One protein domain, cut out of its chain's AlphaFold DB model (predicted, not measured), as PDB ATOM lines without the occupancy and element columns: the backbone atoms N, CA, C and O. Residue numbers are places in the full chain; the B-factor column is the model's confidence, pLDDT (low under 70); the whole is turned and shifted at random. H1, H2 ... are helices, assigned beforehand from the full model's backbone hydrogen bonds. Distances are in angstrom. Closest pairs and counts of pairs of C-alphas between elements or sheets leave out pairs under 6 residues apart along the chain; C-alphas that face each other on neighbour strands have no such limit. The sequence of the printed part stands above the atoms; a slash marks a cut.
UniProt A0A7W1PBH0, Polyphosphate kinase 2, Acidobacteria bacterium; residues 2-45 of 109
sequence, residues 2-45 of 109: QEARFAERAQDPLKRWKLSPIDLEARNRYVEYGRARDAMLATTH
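This is residues 2 to 45 of the 109 residues of the protein "Polyphosphate kinase 2" of Acidobacteria bacterium (UniProt A0A7W1PBH0). The longest helix, H3, sticks out as a free arm and makes a corner with the short helix H2, close to an L. At the other end of H2 the link of residues 12 to 20 folds the chain back to H1, and H1, this link and H2 make a loose, open U without firm contact between the helices. The printed part has 44 residues, with three named helices in the order H1, H2, H3 and no named strand, and its class is all helix. It is only just loose, close to extended, with a radius of gyration of the C-alphas of 13.5 A; the spans are 40 by 19 by 17 A.

H3 holds residues 30 to 44 and is 20.9 A long from first to last C-alpha, from C-alpha 30 at (-32.680, 39.084, 19.865) to C-alpha 44 at (-34.402, 59.885, 21.609). H2 holds residues 21 to 28 and is 11.4 A long. H1 holds residues 2 to 11 and is 14.6 A long, with C-alpha 2 at (-29.133, 37.817, 10.209).

H3 and H2 are close but not clearly touching; their closest C-alphas, those of Tyr 33 and Ala 26, are 7.5 A apart. Their lines stand about perpendicular, at 89 degrees. H1 and H2 are near each other, with no pair of C-alphas within 8 A but 5 pairs within 10 A. H1 and H3 are apart. In H1, H2 and H3 every O i to N i+4 pair is within hydrogen-bond range.

The two C-alphas farthest apart, those of Pro 13 and Thr 43, are 40.1 A apart. Residues 28 to 45, of which 30 to 44 belong to H3, stand free. The printed part has no cut. The link from H2 to H3, of 1 residue, is tight, and the link from H1 to H2, of 9 residues, is short. The mean pLDDT of the printed part is 93.3, and no printed residue is under 70.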
ATOM      1  N   GLN A   2     -30.195  37.876   9.187       83.25
ATOM      2  CA  GLN A   2     -29.133  37.817  10.209       83.25
ATOM      3  C   GLN A   2     -28.508  36.416  10.338       83.25
ATOM      4  O   GLN A   2     -27.301  36.282  10.176       83.25
ATOM      5  N   GLU A   3     -29.329  35.379  10.495       86.62
ATOM      6  CA  GLU A   3     -28.876  33.981  10.611       86.62
ATOM      7  C   GLU A   3     -28.009  33.512   9.439       86.62
ATOM      8  O   GLU A   3     -26.915  32.989   9.632       86.62
ATOM      9  N   ALA A   4     -28.448  33.788   8.208       87.44
ATOM     10  CA  ALA A   4     -27.698  33.431   7.006       87.44
ATOM     11  C   ALA A   4     -26.307  34.091   6.977       87.44
ATOM     12  O   ALA A   4     -25.333  33.461   6.578       87.44
ATOM     13  N   ARG A   5     -26.190  35.338   7.458       87.81
ATOM     14  CA  ARG A   5     -24.900  36.046   7.538       87.81
ATOM     15  C   ARG A   5     -23.984  35.461   8.602       87.81
ATOM     16  O   ARG A   5     -22.775  35.439   8.403       87.81
ATOM     17  N   PHE A   6     -24.531  35.031   9.734       88.06
ATOM     18  CA  PHE A   6     -23.745  34.370  10.772       88.06
ATOM     19  C   PHE A   6     -23.199  33.033  10.272       88.06
ATOM     20  O   PHE A   6     -22.005  32.780  10.423       88.06
ATOM     21  N   ALA A   7     -24.035  32.238   9.601       89.75
ATOM     22  CA  ALA A   7     -23.612  30.992   8.969       89.75
ATOM     23  C   ALA A   7     -22.522  31.230   7.906       89.75
ATOM     24  O   ALA A   7     -21.477  30.586   7.952       89.75
ATOM     25  N   GLU A   8     -22.711  32.215   7.020       91.62
ATOM     26  CA  GLU A   8     -21.709  32.610   6.020       91.62
ATOM     27  C   GLU A   8     -20.378  33.011   6.679       91.62
ATOM     28  O   GLU A   8     -19.315  32.543   6.277       91.62
ATOM     29  N   ARG A   9     -20.415  33.844   7.730       92.75
ATOM     30  CA  ARG A   9     -19.207  34.275   8.457       92.75
ATOM     31  C   ARG A   9     -18.501  33.125   9.163       92.75
ATOM     32  O   ARG A   9     -17.279  33.147   9.251       92.75
ATOM     33  N   ALA A  10     -19.245  32.153   9.686       90.38
ATOM     34  CA  ALA A  10     -18.664  30.992  10.351       90.38
ATOM     35  C   ALA A  10     -17.926  30.079   9.358       90.38
ATOM     36  O   ALA A  10     -16.909  29.483   9.719       90.38
ATOM     37  N   GLN A  11     -18.421  29.997   8.118       93.50
ATOM     38  CA  GLN A  11     -17.868  29.153   7.055       93.50
ATOM     39  C   GLN A  11     -16.746  29.831   6.253       93.50
ATOM     40  O   GLN A  11     -15.881  29.135   5.732       93.50
ATOM     41  N   ASP A  12     -16.730  31.165   6.162       93.75
ATOM     42  CA  ASP A  12     -15.735  31.938   5.404       93.75
ATOM     43  C   ASP A  12     -14.517  32.329   6.279       93.75
ATOM     44  O   ASP A  12     -14.639  33.200   7.154       93.75
ATOM     45  N   PRO A  13     -13.310  31.768   6.036       93.25
ATOM     46  CA  PRO A  13     -12.107  32.083   6.813       93.25
ATOM     47  C   PRO A  13     -11.731  33.571   6.806       93.25
ATOM     48  O   PRO A  13     -11.179  34.066   7.788       93.25
ATOM     49  N   LEU A  14     -12.064  34.311   5.742       94.56
ATOM     50  CA  LEU A  14     -11.763  35.743   5.622       94.56
ATOM     51  C   LEU A  14     -12.719  36.623   6.439       94.56
ATOM     52  O   LEU A  14     -12.445  37.808   6.658       94.56
ATOM     53  N   LYS A  15     -13.854  36.073   6.886       92.31
ATOM     54  CA  LYS A  15     -14.883  36.801   7.646       92.31
ATOM     55  C   LYS A  15     -15.059  36.294   9.073       92.31
ATOM     56  O   LYS A  15     -15.662  37.009   9.871       92.31
ATOM     57  N   ARG A  16     -14.521  35.119   9.409       91.12
ATOM     58  CA  ARG A  16     -14.696  34.462  10.713       91.12
ATOM     59  C   ARG A  16     -14.278  35.312  11.908       91.12
ATOM     60  O   ARG A  16     -14.951  35.285  12.929       91.12
ATOM     61  N   TRP A  17     -13.226  36.117  11.764       93.44
ATOM     62  CA  TRP A  17     -12.756  37.036  12.810       93.44
ATOM     63  C   TRP A  17     -13.792  38.103  13.212       93.44
ATOM     64  O   TRP A  17     -13.652  38.726  14.257       93.44
ATOM     65  N   LYS A  18     -14.843  38.313  12.403       91.38
ATOM     66  CA  LYS A  18     -15.965  39.222  12.697       91.38
ATOM     67  C   LYS A  18     -17.031  38.602  13.606       91.38
ATOM     68  O   LYS A  18     -18.078  39.218  13.778       91.38
ATOM     69  N   LEU A  19     -16.832  37.366  14.069       92.38
ATOM     70  CA  LEU A  19     -17.683  36.714  15.056       92.38
ATOM     71  C   LEU A  19     -16.976  36.734  16.406       92.38
ATOM     72  O   LEU A  19     -15.848  36.261  16.537       92.38
ATOM     73  N   SER A  20     -17.668  37.249  17.407       92.75
ATOM     74  CA  SER A  20     -17.217  37.323  18.789       92.75
ATOM     75  C   SER A  20     -18.180  36.566  19.713       92.75
ATOM     76  O   SER A  20     -19.325  36.306  19.334       92.75
ATOM     77  N   PRO A  21     -17.765  36.223  20.948       93.12
ATOM     78  CA  PRO A  21     -18.659  35.585  21.917       93.12
ATOM     79  C   PRO A  21     -19.930  36.400  22.198       93.12
ATOM     80  O   PRO A  21     -21.005  35.826  22.359       93.12
ATOM     81  N   ILE A  22     -19.834  37.736  22.189       92.88
ATOM     82  CA  ILE A  22     -20.992  38.608  22.413       92.88
ATOM     83  C   ILE A  22     -21.992  38.554  21.255       92.88
ATOM     84  O   ILE A  22     -23.186  38.674  21.496       92.88
ATOM     85  N   ASP A  23     -21.550  38.302  20.018       91.50
ATOM     86  CA  ASP A  23     -22.462  38.154  18.877       91.50
ATOM     87  C   ASP A  23     -23.370  36.922  19.032       91.50
ATOM     88  O   ASP A  23     -24.532  36.945  18.622       91.50
ATOM     89  N   LEU A  24     -22.852  35.848  19.639       88.94
ATOM     90  CA  LEU A  24     -23.620  34.634  19.927       88.94
ATOM     91  C   LEU A  24     -24.635  34.871  21.044       88.94
ATOM     92  O   LEU A  24     -25.782  34.446  20.933       88.94
ATOM     93  N   GLU A  25     -24.243  35.597  22.088       92.12
ATOM     94  CA  GLU A  25     -25.160  35.945  23.174       92.12
ATOM     95  C   GLU A  25     -26.233  36.938  22.711       92.12
ATOM     96  O   GLU A  25     -27.419  36.786  23.007       92.12
ATOM     97  N   ALA A  26     -25.855  37.922  21.892       89.62
ATOM     98  CA  ALA A  26     -26.790  38.879  21.314       89.62
ATOM     99  C   ALA A  26     -27.861  38.209  20.444       89.62
ATOM    100  O   ALA A  26     -28.998  38.679  20.396       89.62
ATOM    101  N   ARG A  27     -27.525  37.084  19.804       88.56
ATOM    102  CA  ARG A  27     -28.483  36.251  19.070       88.56
ATOM    103  C   ARG A  27     -29.527  35.625  19.999       88.56
ATOM    104  O   ARG A  27     -30.713  35.702  19.686       88.56
ATOM    105  N   ASN A  28     -29.117  35.069  21.141       91.88
ATOM    106  CA  ASN A  28     -30.050  34.518  22.137       91.88
ATOM    107  C   ASN A  28     -31.008  35.594  22.669       91.88
ATOM    108  O   ASN A  28     -32.173  35.325  22.947       91.88
ATOM    109  N   ARG A  29     -30.524  36.836  22.738       93.88
ATOM    110  CA  ARG A  29     -31.231  38.002  23.279       93.88
ATOM    111  C   ARG A  29     -31.895  38.874  22.207       93.88
ATOM    112  O   ARG A  29     -32.182  40.045  22.451       93.88
ATOM    113  N   TYR A  30     -32.162  38.328  21.017       91.50
ATOM    114  CA  TYR A  30     -32.680  39.084  19.865       91.50
ATOM    115  C   TYR A  30     -33.908  39.949  20.202       91.50
ATOM    116  O   TYR A  30     -33.969  41.126  19.845       91.50
ATOM    117  N   VAL A  31     -34.874  39.382  20.933       95.38
ATOM    118  CA  VAL A  31     -36.107  40.083  21.328       95.38
ATOM    119  C   VAL A  31     -35.814  41.242  22.280       95.38
ATOM    120  O   VAL A  31     -36.410  42.311  22.159       95.38
ATOM    121  N   GLU A  32     -34.884  41.062  23.213       97.19
ATOM    122  CA  GLU A  32     -34.527  42.079  24.204       97.19
ATOM    123  C   GLU A  32     -33.776  43.245  23.562       97.19
ATOM    124  O   GLU A  32     -34.103  44.397  23.838       97.19
ATOM    125  N   TYR A  33     -32.849  42.963  22.640       95.44
ATOM    126  CA  TYR A  33     -32.210  43.997  21.823       95.44
ATOM    127  C   TYR A  33     -33.227  44.753  20.962       95.44
ATOM    128  O   TYR A  33     -33.137  45.975  20.846       95.44
ATOM    129  N   GLY A  34     -34.222  44.056  20.399       95.56
ATOM    130  CA  GLY A  34     -35.329  44.683  19.672       95.56
ATOM    131  C   GLY A  34     -36.112  45.665  20.545       95.56
ATOM    132  O   GLY A  34     -36.258  46.828  20.180       95.56
ATOM    133  N   ARG A  35     -36.531  45.233  21.742       97.94
ATOM    134  CA  ARG A  35     -37.240  46.094  22.707       97.94
ATOM    135  C   ARG A  35     -36.398  47.291  23.147       97.94
ATOM    136  O   ARG A  35     -36.914  48.403  23.209       97.94
ATOM    137  N   ALA A  36     -35.112  47.081  23.431       97.94
ATOM    138  CA  ALA A  36     -34.201  48.153  23.826       97.94
ATOM    139  C   ALA A  36     -34.018  49.189  22.705       97.94
ATOM    140  O   ALA A  36     -34.078  50.390  22.965       97.94
ATOM    141  N   ARG A  37     -33.861  48.738  21.452       97.44
ATOM    142  CA  ARG A  37     -33.819  49.612  20.271       97.44
ATOM    143  C   ARG A  37     -35.098  50.438  20.157       97.44
ATOM    144  O   ARG A  37     -35.014  51.646  19.964       97.44
ATOM    145  N   ASP A  38     -36.261  49.803  20.269       98.12
ATOM    146  CA  ASP A  38     -37.547  50.484  20.099       98.12
ATOM    147  C   ASP A  38     -37.770  51.535  21.198       98.12
ATOM    148  O   ASP A  38     -38.159  52.663  20.896       98.12
ATOM    149  N   ALA A  39     -37.420  51.217  22.449       98.56
ATOM    150  CA  ALA A  39     -37.448  52.171  23.558       98.56
ATOM    151  C   ALA A  39     -36.485  53.355  23.340       98.56
ATOM    152  O   ALA A  39     -36.861  54.511  23.556       98.56
ATOM    153  N   MET A  40     -35.259  53.086  22.874       98.50
ATOM    154  CA  MET A  40     -34.275  54.121  22.543       98.50
ATOM    155  C   MET A  40     -34.796  55.047  21.439       98.50
ATOM    156  O   MET A  40     -34.752  56.266  21.603       98.50
ATOM    157  N   LEU A  41     -35.309  54.492  20.336       98.25
ATOM    158  CA  LEU A  41     -35.832  55.272  19.212       98.25
ATOM    159  C   LEU A  41     -37.026  56.132  19.638       98.25
ATOM    160  O   LEU A  41     -37.041  57.320  19.333       98.25
ATOM    161  N   ALA A  42     -37.975  55.568  20.387       97.94
ATOM    162  CA  ALA A  42     -39.140  56.304  20.876       97.94
ATOM    163  C   ALA A  42     -38.764  57.477  21.796       97.94
ATOM    164  O   ALA A  42     -39.415  58.517  21.763       97.94
ATOM    165  N   THR A  43     -37.711  57.321  22.601       98.38
ATOM    166  CA  THR A  43     -37.307  58.332  23.592       98.38
ATOM    167  C   THR A  43     -36.386  59.399  23.001       98.38
ATOM    168  O   THR A  43     -36.443  60.558  23.404       98.38
ATOM    169  N   THR A  44     -35.508  59.022  22.069       98.44
ATOM    170  CA  THR A  44     -34.402  59.885  21.609       98.44
ATOM    171  C   THR A  44     -34.590  60.455  20.207       98.44
ATOM    172  O   THR A  44     -33.824  61.327  19.804       98.44
ATOM    173  N   HIS A  45     -35.601  60.013  19.455       98.25
ATOM    174  CA  HIS A  45     -35.938  60.619  18.170       98.25
ATOM    175  C   HIS A  45     -36.572  61.998  18.390       98.25
ATOM    176  O   HIS A  45     -37.680  62.114  18.911       98.25
TER     177      HIS A  45